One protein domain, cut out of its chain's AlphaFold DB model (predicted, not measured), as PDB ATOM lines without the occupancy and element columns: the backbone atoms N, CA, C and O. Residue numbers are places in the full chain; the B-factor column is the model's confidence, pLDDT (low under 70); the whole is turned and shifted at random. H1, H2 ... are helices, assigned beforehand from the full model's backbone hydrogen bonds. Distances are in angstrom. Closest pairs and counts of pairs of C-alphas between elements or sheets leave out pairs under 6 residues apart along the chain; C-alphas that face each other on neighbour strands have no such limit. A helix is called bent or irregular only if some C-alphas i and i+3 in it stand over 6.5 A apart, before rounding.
ATOM      1  N   VAL A  33     394.481 284.286 360.615       67.25
ATOM      2  CA  VAL A  33     394.117 283.502 359.423       67.25
ATOM      3  C   VAL A  33     393.756 284.420 358.260       67.25
ATOM      4  O   VAL A  33     392.961 285.350 358.406       67.25
ATOM      5  N   ASN A  34     394.282 284.097 357.077       68.12
ATOM      6  CA  ASN A  34     393.856 284.708 355.829       68.12
ATOM      7  C   ASN A  34     392.534 284.078 355.350       68.12
ATOM      8  O   ASN A  34     392.486 282.920 354.932       68.12
ATOM      9  N   ILE A  35     391.451 284.856 355.398       69.25
ATOM     10  CA  ILE A  35     390.103 284.396 355.030       69.25
ATOM     11  C   ILE A  35     390.012 284.038 353.533       69.25
ATOM     12  O   ILE A  35     389.310 283.088 353.177       69.25
ATOM     13  N   ASP A  36     390.759 284.710 352.646       66.31
ATOM     14  CA  ASP A  36     390.793 284.355 351.218       66.31
ATOM     15  C   ASP A  36     391.451 283.002 350.973       66.31
ATOM     16  O   ASP A  36     391.001 282.240 350.118       66.31
ATOM     17  N   GLU A  37     392.516 282.700 351.711       64.94
ATOM     18  CA  GLU A  37     393.198 281.412 351.635       64.94
ATOM     19  C   GLU A  37     392.304 280.287 352.159       64.94
ATOM     20  O   GLU A  37     392.118 279.283 351.468       64.94
ATOM     21  N   ALA A  38     391.660 280.498 353.312       62.47
ATOM     22  CA  ALA A  38     390.671 279.572 353.849       62.47
ATOM     23  C   ALA A  38     389.557 279.299 352.827       62.47
ATOM     24  O   ALA A  38     389.228 278.147 352.547       62.47
ATOM     25  N   ARG A  39     389.016 280.344 352.193       64.50
ATOM     26  CA  ARG A  39     387.965 280.214 351.178       64.50
ATOM     27  C   ARG A  39     388.443 279.480 349.926       64.50
ATOM     28  O   ARG A  39     387.710 278.638 349.412       64.50
ATOM     29  N   LYS A  40     389.656 279.760 349.437       64.12
ATOM     30  CA  LYS A  40     390.263 279.013 348.320       64.12
ATOM     31  C   LYS A  40     390.393 277.530 348.670       64.12
ATOM     32  O   LYS A  40     390.017 276.695 347.855       64.12
ATOM     33  N   ALA A  41     390.833 277.207 349.886       59.22
ATOM     34  CA  ALA A  41     390.914 275.829 350.362       59.22
ATOM     35  C   ALA A  41     389.531 275.155 350.422       59.22
ATOM     36  O   ALA A  41     389.368 274.046 349.916       59.22
ATOM     37  N   TYR A  42     388.506 275.836 350.948       61.75
ATOM     38  CA  TYR A  42     387.132 275.317 350.946       61.75
ATOM     39  C   TYR A  42     386.566 275.127 349.542       61.75
ATOM     40  O   TYR A  42     385.901 274.128 349.280       61.75
ATOM     41  N   TYR A  99     378.250 297.380 385.974       38.59
ATOM     42  CA  TYR A  99     378.326 296.716 384.678       38.59
ATOM     43  C   TYR A  99     379.741 296.702 384.053       38.59
ATOM     44  O   TYR A  99     380.152 295.691 383.481       38.59
ATOM     45  N   ILE A 100     380.517 297.782 384.188       38.84
ATOM     46  CA  ILE A 100     381.908 297.899 383.704       38.84
ATOM     47  C   ILE A 100     382.844 297.015 384.540       38.84
ATOM     48  O   ILE A 100     383.651 296.276 383.982       38.84
ATOM     49  N   ALA A 101     382.676 296.998 385.865       40.09
ATOM     50  CA  ALA A 101     383.459 296.129 386.750       40.09
ATOM     51  C   ALA A 101     383.215 294.630 386.464       40.09
ATOM     52  O   ALA A 101     384.128 293.810 386.537       40.09
ATOM     53  N   GLN A 102     381.990 294.259 386.071       41.53
ATOM     54  CA  GLN A 102     381.679 292.901 385.608       41.53
ATOM     55  C   GLN A 102     382.322 292.583 384.250       41.53
ATOM     56  O   GLN A 102     382.761 291.454 384.040       41.53
ATOM     57  N   LEU A 103     382.423 293.557 383.340       36.22
ATOM     58  CA  LEU A 103     383.116 293.398 382.057       36.22
ATOM     59  C   LEU A 103     384.633 293.208 382.221       36.22
ATOM     60  O   LEU A 103     385.218 292.469 381.433       36.22
ATOM     61  N   GLU A 104     385.255 293.821 383.231       42.00
ATOM     62  CA  GLU A 104     386.676 293.621 383.569       42.00
ATOM     63  C   GLU A 104     386.943 292.239 384.180       42.00
ATOM     64  O   GLU A 104     387.925 291.589 383.836       42.00
ATOM     65  N   VAL A 105     386.041 291.729 385.025       42.97
ATOM     66  CA  VAL A 105     386.142 290.359 385.570       42.97
ATOM     67  C   VAL A 105     385.914 289.298 384.481       42.97
ATOM     68  O   VAL A 105     386.504 288.219 384.527       42.97
ATOM     69  N   LEU A 106     385.080 289.600 383.480       42.34
ATOM     70  CA  LEU A 106     384.767 288.713 382.352       42.34
ATOM     71  C   LEU A 106     385.770 288.801 381.185       42.34
ATOM     72  O   LEU A 106     385.723 287.960 380.283       42.34
ATOM     73  N   ASN A 107     386.670 289.789 381.185       47.53
ATOM     74  CA  ASN A 107     387.716 289.962 380.180       47.53
ATOM     75  C   ASN A 107     389.091 289.952 380.862       47.53
ATOM     76  O   ASN A 107     389.495 290.973 381.413       47.53
ATOM     77  N   PRO A 108     389.849 288.840 380.812       47.69
ATOM     78  CA  PRO A 108     391.194 288.840 381.365       47.69
ATOM     79  C   PRO A 108     392.048 289.912 380.665       47.69
ATOM     80  O   PRO A 108     391.926 290.075 379.445       47.69
ATOM     81  N   PRO A 109     392.916 290.628 381.402       44.31
ATOM     82  CA  PRO A 109     393.828 291.593 380.805       44.31
ATOM     83  C   PRO A 109     394.711 290.904 379.749       44.31
ATOM     84  O   PRO A 109     395.061 289.726 379.918       44.31
ATOM     85  N   PRO A 110     395.059 291.599 378.652       48.06
ATOM     86  CA  PRO A 110     395.858 291.024 377.577       48.06
ATOM     87  C   PRO A 110     397.203 290.533 378.124       48.06
ATOM     88  O   PRO A 110     397.967 291.282 378.736       48.06
ATOM     89  N   GLY A 111     397.466 289.244 377.934       54.38
ATOM     90  CA  GLY A 111     398.690 288.558 378.327       54.38
ATOM     91  C   GLY A 111     399.136 287.642 377.193       54.38
ATOM     92  O   GLY A 111     398.314 287.164 376.414       54.38
ATOM     93  N   LYS A 112     400.443 287.364 377.087       58.78
ATOM     94  CA  LYS A 112     401.015 286.649 375.927       58.78
ATOM     95  C   LYS A 112     400.302 285.331 375.604       58.78
ATOM     96  O   LYS A 112     400.170 284.991 374.434       58.78
ATOM     97  N   GLU A 113     399.843 284.592 376.611       58.44
ATOM     98  CA  GLU A 113     399.196 283.289 376.429       58.44
ATOM     99  C   GLU A 113     397.676 283.383 376.215       58.44
ATOM    100  O   GLU A 113     397.155 282.773 375.280       58.44
ATOM    101  N   SER A 114     396.966 284.210 376.992       61.53
ATOM    102  CA  SER A 114     395.529 284.458 376.802       61.53
ATOM    103  C   SER A 114     395.240 285.075 375.430       61.53
ATOM    104  O   SER A 114     394.313 284.645 374.740       61.53
ATOM    105  N   ASP A 115     396.086 285.999 374.973       63.91
ATOM    106  CA  ASP A 115     395.958 286.637 373.662       63.91
ATOM    107  C   ASP A 115     396.198 285.660 372.509       63.91
ATOM    108  O   ASP A 115     395.520 285.749 371.476       63.91
ATOM    109  N   ARG A 116     397.129 284.710 372.687       65.19
ATOM    110  CA  ARG A 116     397.408 283.624 371.733       65.19
ATOM    111  C   ARG A 116     396.217 282.682 371.611       65.19
ATOM    112  O   ARG A 116     395.814 282.357 370.494       65.19
ATOM    113  N   VAL A 117     395.639 282.264 372.736       64.75
ATOM    114  CA  VAL A 117     394.450 281.398 372.758       64.75
ATOM    115  C   VAL A 117     393.267 282.103 372.099       64.75
ATOM    116  O   VAL A 117     392.652 281.542 371.194       64.75
ATOM    117  N   GLN A 118     393.004 283.362 372.458       67.94
ATOM    118  CA  GLN A 118     391.958 284.161 371.819       67.94
ATOM    119  C   GLN A 118     392.168 284.290 370.303       67.94
ATOM    120  O   GLN A 118     391.213 284.138 369.545       67.94
ATOM    121  N   GLN A 119     393.401 284.512 369.830       69.00
ATOM    122  CA  GLN A 119     393.674 284.608 368.392       69.00
ATOM    123  C   GLN A 119     393.436 283.280 367.662       69.00
ATOM    124  O   GLN A 119     392.877 283.283 366.570       69.00
ATOM    125  N   ARG A 120     393.803 282.138 368.260       68.94
ATOM    126  CA  ARG A 120     393.503 280.806 367.695       68.94
ATOM    127  C   ARG A 120     392.003 280.559 367.587       68.94
ATOM    128  O   ARG A 120     391.542 280.009 366.591       68.94
ATOM    129  N   VAL A 121     391.246 281.000 368.589       67.88
ATOM    130  CA  VAL A 121     389.784 280.933 368.578       67.88
ATOM    131  C   VAL A 121     389.229 281.809 367.455       67.88
ATOM    132  O   VAL A 121     388.491 281.311 366.612       67.88
ATOM    133  N   VAL A 122     389.647 283.073 367.355       70.31
ATOM    134  CA  VAL A 122     389.234 283.967 366.257       70.31
ATOM    135  C   VAL A 122     389.556 283.358 364.891       70.31
ATOM    136  O   VAL A 122     388.691 283.326 364.024       70.31
ATOM    137  N   ASN A 123     390.759 282.811 364.716       69.19
ATOM    138  CA  ASN A 123     391.194 282.138 363.494       69.19
ATOM    139  C   ASN A 123     390.278 280.974 363.107       69.19
ATOM    140  O   ASN A 123     389.894 280.839 361.944       69.19
ATOM    141  N   LEU A 124     389.904 280.144 364.079       72.69
ATOM    142  CA  LEU A 124     389.006 279.019 363.867       72.69
ATOM    143  C   LEU A 124     387.617 279.486 363.419       72.69
ATOM    144  O   LEU A 124     387.108 278.995 362.414       72.69
ATOM    145  N   PHE A 125     387.016 280.446 364.124       71.75
ATOM    146  CA  PHE A 125     385.693 280.958 363.765       71.75
ATOM    147  C   PHE A 125     385.717 281.718 362.436       71.75
ATOM    148  O   PHE A 125     384.832 281.514 361.611       71.75
ATOM    149  N   ALA A 126     386.757 282.508 362.164       70.31
ATOM    150  CA  ALA A 126     386.950 283.140 360.862       70.31
ATOM    151  C   ALA A 126     387.031 282.096 359.737       70.31
ATOM    152  O   ALA A 126     386.379 282.258 358.711       70.31
ATOM    153  N   THR A 127     387.754 280.991 359.954       68.75
ATOM    154  CA  THR A 127     387.854 279.880 358.994       68.75
ATOM    155  C   THR A 127     386.516 279.177 358.796       68.75
ATOM    156  O   THR A 127     386.163 278.853 357.668       68.75
ATOM    157  N   LEU A 128     385.760 278.927 359.867       69.94
ATOM    158  CA  LEU A 128     384.438 278.311 359.772       69.94
ATOM    159  C   LEU A 128     383.515 279.210 358.934       69.94
ATOM    160  O   LEU A 128     383.059 278.806 357.866       69.94
ATOM    161  N   TYR A 129     383.312 280.458 359.346       72.12
ATOM    162  CA  TYR A 129     382.378 281.355 358.664       72.12
ATOM    163  C   TYR A 129     382.833 281.784 357.258       72.12
ATOM    164  O   TYR A 129     381.992 282.190 356.457       72.12
ATOM    165  N   ALA A 130     384.116 281.628 356.902       65.56
ATOM    166  CA  ALA A 130     384.618 281.873 355.543       65.56
ATOM    167  C   ALA A 130     383.852 281.091 354.456       65.56
ATOM    168  O   ALA A 130     383.861 281.490 353.290       65.56
ATOM    169  N   CYS A 131     383.177 279.994 354.821       63.47
ATOM    170  CA  CYS A 131     382.285 279.266 353.931       63.47
ATOM    171  C   CYS A 131     380.805 279.608 354.217       63.47
ATOM    172  O   CYS A 131     380.299 279.265 355.286       63.47
ATOM    173  N   PRO A 132     380.063 280.186 353.252       54.22
ATOM    174  CA  PRO A 132     378.638 280.502 353.412       54.22
ATOM    175  C   PRO A 132     377.719 279.266 353.543       54.22
ATOM    176  O   PRO A 132     376.528 279.397 353.779       54.22
ATOM    177  N   LEU A 133     378.242 278.041 353.435       52.59
ATOM    178  CA  LEU A 133     377.456 276.813 353.629       52.59
ATOM    179  C   LEU A 133     377.324 276.396 355.105       52.59
ATOM    180  O   LEU A 133     376.790 275.324 355.396       52.59
ATOM    181  N   ILE A 134     377.836 277.189 356.054       57.69
ATOM    182  CA  ILE A 134     377.665 276.896 357.479       57.69
ATOM    183  C   ILE A 134     376.271 277.329 357.931       57.69
ATOM    184  O   ILE A 134     376.038 278.472 358.305       57.69
ATOM    185  N   THR A 135     375.355 276.366 357.922       57.44
ATOM    186  CA  THR A 135     373.980 276.494 358.427       57.44
ATOM    187  C   THR A 135     373.747 275.712 359.720       57.44
ATOM    188  O   THR A 135     372.627 275.667 360.216       57.44
ATOM    189  N   ASP A 136     374.776 275.061 360.273       65.69
ATOM    190  CA  ASP A 136     374.609 274.199 361.443       65.69
ATOM    191  C   ASP A 136     374.456 275.048 362.722       65.69
ATOM    192  O   ASP A 136     375.417 275.742 363.091       65.69
ATOM    193  N   PRO A 137     373.300 274.959 363.420       63.62
ATOM    194  CA  PRO A 137     372.977 275.762 364.597       63.62
ATOM    195  C   PRO A 137     374.035 275.750 365.704       63.62
ATOM    196  O   PRO A 137     374.183 276.727 366.438       63.62
ATOM    197  N   LEU A 138     374.818 274.672 365.802       63.41
ATOM    198  CA  LEU A 138     375.883 274.535 366.797       63.41
ATOM    199  C   LEU A 138     376.998 275.583 366.640       63.41
ATOM    200  O   LEU A 138     377.647 275.938 367.624       63.41
ATOM    201  N   HIS A 139     377.237 276.084 365.424       69.19
ATOM    202  CA  HIS A 139     378.251 277.116 365.190       69.19
ATOM    203  C   HIS A 139     377.810 278.457 365.779       69.19
ATOM    204  O   HIS A 139     378.638 279.172 366.348       69.19
ATOM    205  N   PHE A 140     376.514 278.773 365.702       73.75
ATOM    206  CA  PHE A 140     375.958 279.998 366.273       73.75
ATOM    207  C   PHE A 140     376.030 279.956 367.801       73.75
ATOM    208  O   PHE A 140     376.596 280.873 368.394       73.75
ATOM    209  N   GLU A 141     375.603 278.847 368.419       69.94
ATOM    210  CA  GLU A 141     375.682 278.643 369.875       69.94
ATOM    211  C   GLU A 141     377.117 278.854 370.392       69.94
ATOM    212  O   GLU A 141     377.363 279.594 371.347       69.94
ATOM    213  N   LEU A 142     378.099 278.245 369.720       68.75
ATOM    214  CA  LEU A 142     379.505 278.373 370.091       68.75
ATOM    215  C   LEU A 142     380.047 279.795 369.926       68.75
ATOM    216  O   LEU A 142     380.856 280.228 370.741       68.75
ATOM    217  N   THR A 143     379.618 280.512 368.884       71.88
ATOM    218  CA  THR A 143     380.056 281.895 368.633       71.88
ATOM    219  C   THR A 143     379.525 282.829 369.719       71.88
ATOM    220  O   THR A 143     380.243 283.707 370.197       71.88
ATOM    221  N   VAL A 144     378.284 282.602 370.155       72.19
ATOM    222  CA  VAL A 144     377.639 283.347 371.244       72.19
ATOM    223  C   VAL A 144     378.294 283.067 372.596       72.19
ATOM    224  O   VAL A 144     378.420 283.979 373.415       72.19
ATOM    225  N   ALA A 145     378.750 281.834 372.822       72.12
ATOM    226  CA  ALA A 145     379.423 281.430 374.055       72.12
ATOM    227  C   ALA A 145     380.841 282.018 374.219       72.12
ATOM    228  O   ALA A 145     381.431 281.893 375.292       72.12
ATOM    229  N   LEU A 146     381.400 282.658 373.184       72.25
ATOM    230  CA  LEU A 146     382.721 283.284 373.258       72.25
ATOM    231  C   LEU A 146     382.736 284.483 374.222       72.25
ATOM    232  O   LEU A 146     381.773 285.256 374.236       72.25
ATOM    233  N   PRO A 147     383.852 284.719 374.947       75.31
ATOM    234  CA  PRO A 147     384.041 285.935 375.734       75.31
ATOM    235  C   PRO A 147     383.871 287.200 374.886       75.31
ATOM    236  O   PRO A 147     384.241 287.221 373.708       75.31
ATOM    237  N   MET A 148     383.371 288.281 375.489       76.31
ATOM    238  CA  MET A 148     383.007 289.494 374.748       76.31
ATOM    239  C   MET A 148     384.207 290.126 374.023       76.31
ATOM    240  O   MET A 148     384.079 290.520 372.864       76.31
ATOM    241  N   ALA A 149     385.398 290.130 374.635       71.81
ATOM    242  CA  ALA A 149     386.629 290.556 373.964       71.81
ATOM    243  C   ALA A 149     386.960 289.712 372.718       71.81
ATOM    244  O   ALA A 149     387.438 290.240 371.714       71.81
ATOM    245  N   THR A 150     386.664 288.408 372.741       75.38
ATOM    246  CA  THR A 150     386.896 287.518 371.591       75.38
ATOM    247  C   THR A 150     385.891 287.797 370.474       75.38
ATOM    248  O   THR A 150     386.285 287.866 369.311       75.38
ATOM    249  N   GLN A 151     384.619 288.041 370.812       82.31
ATOM    250  CA  GLN A 151     383.607 288.473 369.838       82.31
ATOM    251  C   GLN A 151     383.990 289.810 369.186       82.31
ATOM    252  O   GLN A 151     383.905 289.948 367.967       82.31
ATOM    253  N   ALA A 152     384.481 290.776 369.969       83.38
ATOM    254  CA  ALA A 152     384.958 292.060 369.456       83.38
ATOM    255  C   ALA A 152     386.184 291.906 368.533       83.38
ATOM    256  O   ALA A 152     386.266 292.555 367.491       83.38
ATOM    257  N   ARG A 153     387.129 291.008 368.855       79.69
ATOM    258  CA  ARG A 153     388.260 290.689 367.961       79.69
ATOM    259  C   ARG A 153     387.794 290.042 366.659       79.69
ATOM    260  O   ARG A 153     388.235 290.472 365.598       79.69
ATOM    261  N   LEU A 154     386.874 289.078 366.730       83.75
ATOM    262  CA  LEU A 154     386.263 288.460 365.551       83.75
ATOM    263  C   LEU A 154     385.580 289.510 364.665       83.75
ATOM    264  O   LEU A 154     385.804 289.533 363.458       83.75
ATOM    265  N   CYS A 155     384.832 290.430 365.278       88.31
ATOM    266  CA  CYS A 155     384.205 291.566 364.610       88.31
ATOM    267  C   CYS A 155     385.228 292.433 363.853       88.31
ATOM    268  O   CYS A 155     385.023 292.745 362.680       88.31
ATOM    269  N   ARG A 156     386.359 292.784 364.487       86.69
ATOM    270  CA  ARG A 156     387.451 293.532 363.834       86.69
ATOM    271  C   ARG A 156     388.064 292.751 362.670       86.69
ATOM    272  O   ARG A 156     388.301 293.338 361.619       86.69
ATOM    273  N   THR A 157     388.286 291.445 362.825       83.50
ATOM    274  CA  THR A 157     388.826 290.587 361.757       83.50
ATOM    275  C   THR A 157     387.886 290.515 360.554       83.50
ATOM    276  O   THR A 157     388.333 290.670 359.418       83.50
ATOM    277  N   TRP A 158     386.581 290.335 360.778       87.75
ATOM    278  CA  TRP A 158     385.585 290.352 359.703       87.75
ATOM    279  C   TRP A 158     385.507 291.708 359.005       87.75
ATOM    280  O   TRP A 158     385.464 291.750 357.776       87.75
ATOM    281  N   ALA A 159     385.553 292.808 359.759       86.81
ATOM    282  CA  ALA A 159     385.549 294.149 359.189       86.81
ATOM    283  C   ALA A 159     386.780 294.407 358.309       86.81
ATOM    284  O   ALA A 159     386.630 294.790 357.154       86.81
ATOM    285  N   GLN A 160     387.987 294.122 358.815       84.62
ATOM    286  CA  GLN A 160     389.249 294.294 358.080       84.62
ATOM    287  C   GLN A 160     389.270 293.536 356.751       84.62
ATOM    288  O   GLN A 160     389.821 294.026 355.768       84.62
ATOM    289  N   TYR A 161     388.664 292.349 356.714       79.56
ATOM    290  CA  TYR A 161     388.550 291.557 355.495       79.56
ATOM    291  C   TYR A 161     387.498 292.099 354.517       79.56
ATOM    292  O   TYR A 161     387.673 292.008 353.302       79.56
ATOM    293  N   ALA A 162     386.417 292.687 355.027       80.75
ATOM    294  CA  ALA A 162     385.351 293.243 354.203       80.75
ATOM    295  C   ALA A 162     385.720 294.608 353.581       80.75
ATOM    296  O   ALA A 162     385.311 294.898 352.456       80.75
ATOM    297  N   THR A 163     386.546 295.420 354.255       77.94
ATOM    298  CA  THR A 163     387.005 296.743 353.786       77.94
ATOM    299  C   THR A 163     387.622 296.760 352.373       77.94
ATOM    300  O   THR A 163     387.202 297.590 351.562       77.94
ATOM    301  N   PRO A 164     388.594 295.893 352.007       68.12
ATOM    302  CA  PRO A 164     389.208 295.924 350.676       68.12
ATOM    303  C   PRO A 164     388.232 295.575 349.545       68.12
ATOM    304  O   PRO A 164     388.388 296.086 348.436       68.12
ATOM    305  N   GLN A 165     387.192 294.776 349.816       62.31
ATOM    306  CA  GLN A 165     386.211 294.395 348.797       62.31
ATOM    307  C   GLN A 165     385.379 295.603 348.326       62.31
ATOM    308  O   GLN A 165     385.018 295.662 347.151       62.31
ATOM    309  N   ARG A 166     385.163 296.607 349.192       60.84
ATOM    310  CA  ARG A 166     384.509 297.887 348.855       60.84
ATOM    311  C   ARG A 166     385.321 298.738 347.875       60.84
ATOM    312  O   ARG A 166     384.775 299.315 346.943       60.84
ATOM    313  N   SER A 167     386.639 298.824 348.067       55.50
ATOM    314  CA  SER A 167     387.491 299.623 347.171       55.50
ATOM    315  C   SER A 167     387.525 299.039 345.755       55.50
ATOM    316  O   SER A 167     387.683 299.768 344.774       55.50
ATOM    317  N   LEU A 183     380.592 289.186 353.570       84.56
ATOM    318  CA  LEU A 183     379.894 289.549 354.809       84.56
ATOM    319  C   LEU A 183     378.386 289.751 354.573       84.56
ATOM    320  O   LEU A 183     377.580 289.428 355.443       84.56
ATOM    321  N   LEU A 184     378.010 290.242 353.387       86.00
ATOM    322  CA  LEU A 184     376.619 290.382 352.967       86.00
ATOM    323  C   LEU A 184     375.980 289.014 352.696       86.00
ATOM    324  O   LEU A 184     374.838 288.788 353.087       86.00
ATOM    325  N   ASP A 185     376.710 288.082 352.082       83.19
ATOM    326  CA  ASP A 185     376.222 286.713 351.883       83.19
ATOM    327  C   ASP A 185     375.989 286.010 353.226       83.19
ATOM    328  O   ASP A 185     374.926 285.425 353.441       83.19
ATOM    329  N   LEU A 186     376.937 286.135 354.165       85.25
ATOM    330  CA  LEU A 186     376.783 285.629 355.530       85.25
ATOM    331  C   LEU A 186     375.550 286.239 356.209       85.25
ATOM    332  O   LEU A 186     374.732 285.503 356.756       85.25
ATOM    333  N   HIS A 187     375.385 287.564 356.138       89.88
ATOM    334  CA  HIS A 187     374.201 288.254 356.657       89.88
ATOM    335  C   HIS A 187     372.906 287.672 356.080       89.88
ATOM    336  O   HIS A 187     372.010 287.294 356.831       89.88
ATOM    337  N   ARG A 188     372.820 287.522 354.754       88.06
ATOM    338  CA  ARG A 188     371.635 286.976 354.075       88.06
ATOM    339  C   ARG A 188     371.303 285.560 354.535       88.06
ATOM    340  O   ARG A 188     370.134 285.281 354.780       88.06
ATOM    341  N   ILE A 189     372.303 284.696 354.698       85.88
ATOM    342  CA  ILE A 189     372.105 283.323 355.187       85.88
ATOM    343  C   ILE A 189     371.567 283.320 356.619       85.88
ATOM    344  O   ILE A 189     370.616 282.598 356.914       85.88
ATOM    345  N   LEU A 190     372.121 284.156 357.501       89.75
ATOM    346  CA  LEU A 190     371.635 284.289 358.878       89.75
ATOM    347  C   LEU A 190     370.186 284.806 358.907       89.75
ATOM    348  O   LEU A 190     369.348 284.268 359.629       89.75
ATOM    349  N   MET A 191     369.860 285.801 358.080       91.94
ATOM    350  CA  MET A 191     368.501 286.345 357.983       91.94
ATOM    351  C   MET A 191     367.506 285.323 357.429       91.94
ATOM    352  O   MET A 191     366.408 285.195 357.965       91.94
ATOM    353  N   GLN A 192     367.896 284.554 356.410       89.44
ATOM    354  CA  GLN A 192     367.093 283.454 355.873       89.44
ATOM    355  C   GLN A 192     366.861 282.360 356.916       89.44
ATOM    356  O   GLN A 192     365.750 281.847 357.013       89.44
ATOM    357  N   GLN A 193     367.875 282.032 357.723       87.88
ATOM    358  CA  GLN A 193     367.740 281.060 358.805       87.88
ATOM    359  C   GLN A 193     366.731 281.531 359.856       87.88
ATOM    360  O   GLN A 193     365.890 280.738 360.274       87.88
ATOM    361  N   ILE A 194     366.772 282.811 360.245       91.06
ATOM    362  CA  ILE A 194     365.767 283.405 361.140       91.06
ATOM    363  C   ILE A 194     364.377 283.282 360.520       91.06
ATOM    364  O   ILE A 194     363.476 282.766 361.171       91.06
ATOM    365  N   THR A 195     364.207 283.698 359.261       91.31
ATOM    366  CA  THR A 195     362.916 283.610 358.563       91.31
ATOM    367  C   THR A 195     362.395 282.179 358.532       91.31
ATOM    368  O   THR A 195     361.236 281.952 358.861       91.31
ATOM    369  N   LEU A 196     363.236 281.204 358.177       89.56
ATOM    370  CA  LEU A 196     362.838 279.803 358.121       89.56
ATOM    371  C   LEU A 196     362.408 279.295 359.497       89.56
ATOM    372  O   LEU A 196     361.338 278.705 359.596       89.56
ATOM    373  N   CYS A 197     363.179 279.585 360.551       88.25
ATOM    374  CA  CYS A 197     362.819 279.193 361.916       88.25
ATOM    375  C   CYS A 197     361.505 279.853 362.360       88.25
ATOM    376  O   CYS A 197     360.649 279.172 362.917       88.25
ATOM    377  N   CYS A 198     361.298 281.138 362.043       89.81
ATOM    378  CA  CYS A 198     360.048 281.845 362.324       89.81
ATOM    379  C   CYS A 198     358.841 281.198 361.627       89.81
ATOM    380  O   CYS A 198     357.781 281.071 362.229       89.81
ATOM    381  N   LEU A 199     358.991 280.773 360.369       87.75
ATOM    382  CA  LEU A 199     357.920 280.113 359.613       87.75
ATOM    383  C   LEU A 199     357.630 278.690 360.110       87.75
ATOM    384  O   LEU A 199     356.520 278.198 359.929       87.75
ATOM    385  N   THR A 200     358.617 278.029 360.716       86.50
ATOM    386  CA  THR A 200     358.489 276.676 361.277       86.50
ATOM    387  C   THR A 200     358.178 276.663 362.774       86.50
ATOM    388  O   THR A 200     358.221 275.594 363.376       86.50
ATOM    389  N   LEU A 201     357.891 277.816 363.391       83.88
ATOM    390  CA  LEU A 201     357.391 277.883 364.767       83.88
ATOM    391  C   LEU A 201     356.026 277.181 364.821       83.88
ATOM    392  O   LEU A 201     354.988 277.776 364.535       83.88
ATOM    393  N   THR A 217     356.943 281.706 370.848       85.75
ATOM    394  CA  THR A 217     357.459 283.006 370.412       85.75
ATOM    395  C   THR A 217     358.907 282.896 369.958       85.75
ATOM    396  O   THR A 217     359.637 282.044 370.471       85.75
ATOM    397  N   PRO A 218     359.376 283.794 369.074       87.31
ATOM    398  CA  PRO A 218     360.768 283.806 368.623       87.31
ATOM    399  C   PRO A 218     361.786 283.902 369.771       87.31
ATOM    400  O   PRO A 218     362.912 283.434 369.643       87.31
ATOM    401  N   ASN A 219     361.389 284.479 370.911       87.62
ATOM    402  CA  ASN A 219     362.203 284.571 372.124       87.62
ATOM    403  C   ASN A 219     362.494 283.216 372.794       87.62
ATOM    404  O   ASN A 219     363.438 283.124 373.580       87.62
ATOM    405  N   ASP A 220     361.669 282.194 372.545       85.25
ATOM    406  CA  ASP A 220     361.833 280.854 373.124       85.25
ATOM    407  C   ASP A 220     362.646 279.920 372.208       85.25
ATOM    408  O   ASP A 220     363.203 278.923 372.675       85.25
ATOM    409  N   ASP A 221     362.767 280.253 370.918       87.38
ATOM    410  CA  ASP A 221     363.568 279.494 369.961       87.38
ATOM    411  C   ASP A 221     365.059 279.836 370.102       87.38
ATOM    412  O   ASP A 221     365.516 280.956 369.849       87.38
ATOM    413  N   ARG A 222     365.848 278.831 370.496       83.88
ATOM    414  CA  ARG A 222     367.297 278.970 370.696       83.88
ATOM    415  C   ARG A 222     368.043 279.310 369.410       83.88
ATOM    416  O   ARG A 222     368.981 280.099 369.462       83.88
ATOM    417  N   VAL A 223     367.640 278.737 368.277       85.62
ATOM    418  CA  VAL A 223     368.299 278.961 366.986       85.62
ATOM    419  C   VAL A 223     368.074 280.398 366.547       85.62
ATOM    420  O   VAL A 223     369.042 281.070 366.198       85.62
ATOM    421  N   ILE A 224     366.838 280.902 366.641       89.69
ATOM    422  CA  ILE A 224     366.542 282.313 366.349       89.69
ATOM    423  C   ILE A 224     367.399 283.212 367.243       89.69
ATOM    424  O   ILE A 224     368.101 284.091 366.745       89.69
ATOM    425  N   CYS A 225     367.413 282.947 368.551       88.62
ATOM    426  CA  CYS A 225     368.169 283.753 369.502       88.62
ATOM    427  C   CYS A 225     369.680 283.768 369.211       88.62
ATOM    428  O   CYS A 225     370.314 284.826 369.243       88.62
ATOM    429  N   ASP A 226     370.276 282.610 368.935       86.00
ATOM    430  CA  ASP A 226     371.713 282.500 368.691       86.00
ATOM    431  C   ASP A 226     372.108 283.123 367.354       86.00
ATOM    432  O   ASP A 226     373.090 283.867 367.288       86.00
ATOM    433  N   VAL A 227     371.304 282.915 366.309       89.56
ATOM    434  CA  VAL A 227     371.514 283.555 365.007       89.56
ATOM    435  C   VAL A 227     371.406 285.074 365.139       89.56
ATOM    436  O   VAL A 227     372.305 285.775 364.678       89.56
ATOM    437  N   SER A 228     370.399 285.610 365.837       91.69
ATOM    438  CA  SER A 228     370.266 287.057 366.077       91.69
ATOM    439  C   SER A 228     371.473 287.653 366.813       91.69
ATOM    440  O   SER A 228     371.924 288.756 366.491       91.69
ATOM    441  N   ARG A 229     372.071 286.918 367.757       88.81
ATOM    442  CA  ARG A 229     373.309 287.347 368.428       88.81
ATOM    443  C   ARG A 229     374.530 287.314 367.504       88.81
ATOM    444  O   ARG A 229     375.405 288.162 367.651       88.81
ATOM    445  N   VAL A 230     374.603 286.391 366.544       89.56
ATOM    446  CA  VAL A 230     375.655 286.406 365.511       89.56
ATOM    447  C   VAL A 230     375.435 287.557 364.525       89.56
ATOM    448  O   VAL A 230     376.392 288.257 364.195       89.56
ATOM    449  N   VAL A 231     374.184 287.838 364.137       92.69
ATOM    450  CA  VAL A 231     373.827 289.011 363.317       92.69
ATOM    451  C   VAL A 231     374.268 290.309 364.002       92.69
ATOM    452  O   VAL A 231     374.750 291.212 363.328       92.69
ATOM    453  N   ARG A 232     374.227 290.389 365.340       92.50
ATOM    454  CA  ARG A 232     374.822 291.509 366.092       92.50
ATOM    455  C   ARG A 232     376.314 291.694 365.802       92.50
ATOM    456  O   ARG A 232     376.757 292.818 365.600       92.50
ATOM    457  N   ILE A 233     377.098 290.618 365.766       91.19
ATOM    458  CA  ILE A 233     378.538 290.695 365.452       91.19
ATOM    459  C   ILE A 233     378.730 291.171 364.004       91.19
ATOM    460  O   ILE A 233     379.561 292.039 363.745       91.19
ATOM    461  N   VAL A 234     377.922 290.657 363.072       92.44
ATOM    462  CA  VAL A 234     377.923 291.083 361.662       92.44
ATOM    463  C   VAL A 234     377.552 292.564 361.517       92.44
ATOM    464  O   VAL A 234     378.183 293.279 360.743       92.44
ATOM    465  N   PHE A 235     376.586 293.049 362.298       93.94
ATOM    466  CA  PHE A 235     376.168 294.449 362.328       93.94
ATOM    467  C   PHE A 235     377.323 295.381 362.716       93.94
ATOM    468  O   PHE A 235     377.638 296.313 361.976       93.94
ATOM    469  N   TYR A 236     378.026 295.096 363.815       92.50
ATOM    470  CA  TYR A 236     379.189 295.897 364.212       92.50
ATOM    471  C   TYR A 236     380.366 295.765 363.237       92.50
ATOM    472  O   TYR A 236     381.075 296.744 362.999       92.50
ATOM    473  N   ALA A 237     380.550 294.599 362.609       91.62
ATOM    474  CA  ALA A 237     381.565 294.423 361.573       91.62
ATOM    475  C   ALA A 237     381.243 295.261 360.323       91.62
ATOM    476  O   ALA A 237     382.143 295.848 359.725       91.62
ATOM    477  N   SER A 238     379.960 295.366 359.966       92.50
ATOM    478  CA  SER A 238     379.463 296.214 358.880       92.50
ATOM    479  C   SER A 238     379.683 297.706 359.156       92.50
ATOM    480  O   SER A 238     380.117 298.426 358.256       92.50
ATOM    481  N   LEU A 239     379.446 298.168 360.392       91.81
ATOM    482  CA  LEU A 239     379.728 299.552 360.806       91.81
ATOM    483  C   LEU A 239     381.228 299.872 360.693       91.81
ATOM    484  O   LEU A 239     381.616 300.866 360.082       91.81
ATOM    485  N   LEU A 240     382.078 298.981 361.210       89.88
ATOM    486  CA  LEU A 240     383.535 299.103 361.126       89.88
ATOM    487  C   LEU A 240     384.041 299.130 359.675       89.88
ATOM    488  O   LEU A 240     384.904 299.937 359.336       89.88
ATOM    489  N   ALA A 241     383.508 298.260 358.812       87.19
ATOM    490  CA  ALA A 241     383.887 298.195 357.400       87.19
ATOM    491  C   ALA A 241     383.322 299.364 356.568       87.19
ATOM    492  O   ALA A 241     383.912 299.753 355.557       87.19
ATOM    493  N   GLY A 242     382.192 299.937 356.991       83.38
ATOM    494  CA  GLY A 242     381.567 301.113 356.380       83.38
ATOM    495  C   GLY A 242     382.351 302.413 356.574       83.38
ATOM    496  O   GLY A 242     382.211 303.349 355.785       83.38
ATOM    497  N   GLY A 243     383.249 302.442 357.557       82.81
ATOM    498  CA  GLY A 243     384.003 303.630 357.932       82.81
ATOM    499  C   GLY A 243     383.200 304.492 358.902       82.81
ATOM    500  O   GLY A 243     382.080 304.913 358.607       82.81
ATOM    501  N   CYS A 244     383.775 304.719 360.079       83.00
ATOM    502  CA  CYS A 244     383.238 305.653 361.062       83.00
ATOM    503  C   CYS A 244     383.631 307.092 360.696       83.00
ATOM    504  O   CYS A 244     384.616 307.314 359.984       83.00
ATOM    505  N   ASP A 245     382.860 308.053 361.193       85.00
ATOM    506  CA  ASP A 245     383.120 309.478 361.040       85.00
ATOM    507  C   ASP A 245     384.498 309.849 361.633       85.00
ATOM    508  O   ASP A 245     385.009 309.178 362.538       85.00
ATOM    509  N   PRO A 246     385.157 310.899 361.106       84.81
ATOM    510  CA  PRO A 246     386.493 311.270 361.549       84.81
ATOM    511  C   PRO A 246     386.499 311.647 363.041       84.81
ATOM    512  O   PRO A 246     385.545 312.250 363.540       84.81
ATOM    513  N   ASP A 286     375.431 298.750 374.189       82.44
ATOM    514  CA  ASP A 286     375.728 297.364 373.859       82.44
ATOM    515  C   ASP A 286     377.183 297.040 374.259       82.44
ATOM    516  O   ASP A 286     378.086 297.819 373.937       82.44
ATOM    517  N   PRO A 287     377.445 295.904 374.934       81.38
ATOM    518  CA  PRO A 287     378.780 295.575 375.428       81.38
ATOM    519  C   PRO A 287     379.830 295.399 374.325       81.38
ATOM    520  O   PRO A 287     380.998 295.694 374.563       81.38
ATOM    521  N   ILE A 288     379.456 294.932 373.125       83.69
ATOM    522  CA  ILE A 288     380.411 294.824 372.014       83.69
ATOM    523  C   ILE A 288     380.734 296.213 371.467       83.69
ATOM    524  O   ILE A 288     381.897 296.494 371.202       83.69
ATOM    525  N   GLY A 289     379.735 297.099 371.389       84.31
ATOM    526  CA  GLY A 289     379.925 298.499 371.011       84.31
ATOM    527  C   GLY A 289     380.829 299.235 371.998       84.31
ATOM    528  O   GLY A 289     381.720 299.964 371.582       84.31
ATOM    529  N   THR A 290     380.679 298.976 373.303       85.44
ATOM    530  CA  THR A 290     381.558 299.540 374.340       85.44
ATOM    531  C   THR A 290     383.006 299.070 374.197       85.44
ATOM    532  O   THR A 290     383.903 299.899 374.232       85.44
ATOM    533  N   ILE A 291     383.256 297.771 373.980       83.12
ATOM    534  CA  ILE A 291     384.623 297.230 373.805       83.12
ATOM    535  C   ILE A 291     385.260 297.671 372.478       83.12
ATOM    536  O   ILE A 291     386.484 297.771 372.354       83.12
ATOM    537  N   LEU A 292     384.437 297.875 371.450       83.75
ATOM    538  CA  LEU A 292     384.883 298.389 370.160       83.75
ATOM    539  C   LEU A 292     385.040 299.912 370.150       83.75
ATOM    540  O   LEU A 292     385.653 300.407 369.210       83.75
ATOM    541  N   GLU A 293     384.533 300.603 371.176       85.44
ATOM    542  CA  GLU A 293     384.451 302.065 371.284       85.44
ATOM    543  C   GLU A 293     383.701 302.708 370.108       85.44
ATOM    544  O   GLU A 293     384.086 303.759 369.606       85.44
ATOM    545  N   ILE A 294     382.627 302.057 369.648       85.88
ATOM    546  CA  ILE A 294     381.836 302.500 368.491       85.88
ATOM    547  C   ILE A 294     380.358 302.545 368.848       85.88
ATOM    548  O   ILE A 294     379.773 301.560 369.319       85.88
ATOM    549  N   SER A 295     379.736 303.682 368.558       86.12
ATOM    550  CA  SER A 295     378.291 303.846 368.536       86.12
ATOM    551  C   SER A 295     377.751 303.601 367.121       86.12
ATOM    552  O   SER A 295     378.369 304.014 366.142       86.12
ATOM    553  N   PRO A 296     376.562 302.988 366.964       85.81
ATOM    554  CA  PRO A 296     375.899 302.890 365.662       85.81
ATOM    555  C   PRO A 296     375.680 304.241 364.965       85.81
ATOM    556  O   PRO A 296     375.561 304.274 363.744       85.81
ATOM    557  N   ASN A 297     375.634 305.340 365.727       85.62
ATOM    558  CA  ASN A 297     375.477 306.694 365.193       85.62
ATOM    559  C   ASN A 297     376.764 307.249 364.564       85.62
ATOM    560  O   ASN A 297     376.683 308.178 363.769       85.62
ATOM    561  N   ASP A 298     377.922 306.658 364.866       85.75
ATOM    562  CA  ASP A 298     379.229 307.128 364.392       85.75
ATOM    563  C   ASP A 298     379.490 306.733 362.929       85.75
ATOM    564  O   ASP A 298     380.514 307.096 362.358       85.75
ATOM    565  N   CYS A 299     378.602 305.947 362.309       86.88
ATOM    566  CA  CYS A 299     378.754 305.461 360.942       86.88
ATOM    567  C   CYS A 299     377.553 305.857 360.077       86.88
ATOM    568  O   CYS A 299     376.441 305.356 360.243       86.88
ATOM    569  N   ARG A 300     377.797 306.721 359.086       84.44
ATOM    570  CA  ARG A 300     376.773 307.184 358.128       84.44
ATOM    571  C   ARG A 300     376.546 306.220 356.969       84.44
ATOM    572  O   ARG A 300     375.449 306.153 356.414       84.44
ATOM    573  N   HIS A 301     377.589 305.485 356.593       84.94
ATOM    574  CA  HIS A 301     377.600 304.606 355.428       84.94
ATOM    575  C   HIS A 301     378.122 303.212 355.808       84.94
ATOM    576  O   HIS A 301     379.234 302.857 355.413       84.94
ATOM    577  N   PRO A 302     377.349 302.415 356.576       89.81
ATOM    578  CA  PRO A 302     377.717 301.034 356.884       89.81
ATOM    579  C   PRO A 302     377.864 300.210 355.600       89.81
ATOM    580  O   PRO A 302     377.206 300.497 354.598       89.81
ATOM    581  N   LEU A 303     378.694 299.160 355.631       88.62
ATOM    582  CA  LEU A 303     378.906 298.296 354.461       88.62
ATOM    583  C   LEU A 303     377.601 297.625 353.994       88.62
ATOM    584  O   LEU A 303     377.332 297.534 352.800       88.62
ATOM    585  N   ILE A 304     376.805 297.158 354.954       90.19
ATOM    586  CA  ILE A 304     375.461 296.612 354.767       90.19
ATOM    587  C   ILE A 304     374.464 297.690 355.216       90.19
ATOM    588  O   ILE A 304     374.522 298.109 356.379       90.19
ATOM    589  N   PRO A 305     373.545 298.147 354.346       89.88
ATOM    590  CA  PRO A 305     372.542 299.137 354.715       89.88
ATOM    591  C   PRO A 305     371.684 298.687 355.903       89.88
ATOM    592  O   PRO A 305     371.226 297.549 355.956       89.88
ATOM    593  N   LEU A 306     371.369 299.614 356.815       89.25
ATOM    594  CA  LEU A 306     370.565 299.334 358.020       89.25
ATOM    595  C   LEU A 306     369.210 298.673 357.711       89.25
ATOM    596  O   LEU A 306     368.723 297.866 358.494       89.25
ATOM    597  N   LYS A 307     368.616 298.989 356.554       90.56
ATOM    598  CA  LYS A 307     367.345 298.404 356.104       90.56
ATOM    599  C   LYS A 307     367.435 296.896 355.866       90.56
ATOM    600  O   LYS A 307     366.440 296.212 356.052       90.56
ATOM    601  N   GLU A 308     368.602 296.377 355.487       91.12
ATOM    602  CA  GLU A 308     368.785 294.943 355.236       91.12
ATOM    603  C   GLU A 308     368.834 294.117 356.527       91.12
ATOM    604  O   GLU A 308     368.697 292.896 356.474       91.12
ATOM    605  N   PHE A 309     369.016 294.754 357.686       93.75
ATOM    606  CA  PHE A 309     368.952 294.086 358.988       93.75
ATOM    607  C   PHE A 309     367.521 293.911 359.509       93.75
ATOM    608  O   PHE A 309     367.323 293.224 360.511       93.75
ATOM    609  N   LEU A 310     366.524 294.495 358.840       93.88
ATOM    610  CA  LEU A 310     365.121 294.312 359.188       93.88
ATOM    611  C   LEU A 310     364.607 293.003 358.585       93.88
ATOM    612  O   LEU A 310     364.642 292.802 357.374       93.88
ATOM    613  N   ASN A 311     364.130 292.108 359.450       93.12
ATOM    614  CA  ASN A 311     363.428 290.896 359.043       93.12
ATOM    615  C   ASN A 311     361.930 291.084 359.300       93.12
ATOM    616  O   ASN A 311     361.507 291.128 360.454       93.12
ATOM    617  N   GLU A 312     361.147 291.207 358.232       92.19
ATOM    618  CA  GLU A 312     359.693 291.405 358.306       92.19
ATOM    619  C   GLU A 312     359.013 290.234 359.031       92.19
ATOM    620  O   GLU A 312     358.328 290.441 360.026       92.19
ATOM    621  N   THR A 313     359.323 288.994 358.634       91.94
ATOM    622  CA  THR A 313     358.760 287.775 359.242       91.94
ATOM    623  C   THR A 313     359.063 287.676 360.736       91.94
ATOM    624  O   THR A 313     358.197 287.295 361.520       91.94
ATOM    625  N   LEU A 314     360.280 288.046 361.149       92.75
ATOM    626  CA  LEU A 314     360.623 288.120 362.566       92.75
ATOM    627  C   LEU A 314     359.757 289.165 363.276       92.75
ATOM    628  O   LEU A 314     359.168 288.847 364.303       92.75
ATOM    629  N   ASN A 315     359.664 290.386 362.741       93.00
ATOM    630  CA  ASN A 315     358.920 291.477 363.376       93.00
ATOM    631  C   ASN A 315     357.422 291.174 363.496       93.00
ATOM    632  O   ASN A 315     356.847 291.483 364.536       93.00
ATOM    633  N   ASP A 316     356.834 290.499 362.509       90.69
ATOM    634  CA  ASP A 316     355.441 290.042 362.556       90.69
ATOM    635  C   ASP A 316     355.217 288.952 363.619       90.69
ATOM    636  O   ASP A 316     354.145 288.863 364.216       90.69
ATOM    637  N   SER A 317     356.233 288.122 363.877       90.06
ATOM    638  CA  SER A 317     356.172 287.033 364.863       90.06
ATOM    639  C   SER A 317     356.498 287.455 366.304       90.06
ATOM    640  O   SER A 317     356.282 286.678 367.238       90.06
ATOM    641  N   ILE A 318     357.029 288.666 366.522       90.94
ATOM    642  CA  ILE A 318     357.390 289.150 367.860       90.94
ATOM    643  C   ILE A 318     356.131 289.563 368.629       90.94
ATOM    644  O   ILE A 318     355.435 290.513 368.276       90.94
ATOM    645  N   VAL A 319     355.908 288.910 369.770       90.62
ATOM    646  CA  VAL A 319     354.911 289.334 370.760       90.62
ATOM    647  C   VAL A 319     355.546 290.376 371.679       90.62
ATOM    648  O   VAL A 319     356.348 290.046 372.560       90.62
TER     649      VAL A 319
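AT A GLANCE: This is residues 33 to 42, 99 to 167, 183 to 201, 217 to 246 and 286 to 319 of the 424 residues of an uncharacterized protein of Rodentolepis nana (UniProt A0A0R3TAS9). A globule of helices is built round one long helix, H7, which runs through the middle; H6 packs beside it, running the other way, and H5 crosses its last part, with H3 in turn crossing H5. Shorter helices cover the rest: H4 packs on the first part of H7, H8 on the first residues of H5, H10 on the last part of H6 and H1 on residues 126 to 127 of H3, while H2 lies far from the middle and touches no helix. The printed part has 162 residues with ten named helices, H1 to H10 in order along the chain, and no named strand; the class is all helix, and the packing is part aligned, part crossed. It is compact, with a radius of gyration of the C-alphas of 16.0 A and spans of 46 by 39 by 35 A, a rounded outline.

HOW THE PARTS SIT: H1, residues 35 to 42, touches residues 126 to 127 of H3, residues 112 to 129, at a steep tilt of 53 degrees; their closest C-alphas, of Ala 38 and Thr 127, are 5.9 A apart. H2, residues 99 to 106, touches no helix but is near H8, residues 287 to 292. H3 touches H5, residues 148 to 167, with its residues 118 to 126 alone, at a steep tilt of 53 degrees; the closest C-alphas are those of Val 122 and Leu 154, 5.4 A apart. H4, residues 137 to 144, touches residues 223 to 230 of the hub, H7, residues 222 to 242, with the C-alphas of Phe 140 and Asp 226 closest at 5.5 A. H5 touches residues 233 to 242 of H7 at a steep tilt of 51 degrees, the same way, and the C-alphas of Ala 159 and Ala 237 come closest at 4.7 A. H3 and H7 are apart. H6, residues 183 to 199, touches H7 at a shallow tilt of 25 degrees, opposite ways, with the C-alphas of Ile 194 and Ile 224 closest at 5.4 A. H8 touches residues 148 to 152 of H5, the C-alphas of Ala 152 and Ile 288 being closest at 5.9 A, and only just touches H7, with 3 pairs of C-alphas within 8 A, the closest those of Tyr 236 and Gly 289 at 7.3 A. H9, residues 306 to 309, is close to H6 but not clearly touching it, with the C-alphas of Met 191 and Phe 309 closest at 7.8 A. H10, residues 312 to 317, touches residues 194 to 199 of H6 at a shallow tilt of 34 degrees, only just short of steep; the C-alphas of Thr 195 and Thr 313 are closest at 5.9 A. Every O i to N i+4 pair is within hydrogen-bond range in H1, H2, H4, H6, H8 and H10, against 13 of 14 in H3, 12 of 16 in H5 and 16 of 17 in H7; H9 is too short for such a pair.

IN THESE COORDINATES: H1 begins at C-alpha 35 (390.103, 284.396, 355.030); H2 has eight residues too. H3 is 25.9 A long, H4 has eight residues, and H5 is 29.7 A long and irregular, but only just: C-alphas 161 and 164 are 6.54 A apart. H6 is 24.4 A long. H7 is 30.0 A long, from C-alpha 222 (367.297, 278.970, 370.696) to C-alpha 242 (381.567, 301.113, 356.380). H8 has six residues, H9 four and H10 six, ending at C-alpha 317 (356.172, 287.033, 364.863).

THE WHOLE: The two C-alphas farthest apart, of Lys 112 and Asp 316, are 47.6 A apart. Four cuts leave out residues 43 to 98, 168 to 182, 202 to 216 and 247 to 285, with C-alpha gaps of 40.9 A, 14.7 A, 7.6 A and 21.5 A. The link from H8 to H9, residues 293 to 305, is long. Mean pLDDT of the printed part is 77.1; 52 residues are under 70, among them residues 33 to 42 and 99 to 121.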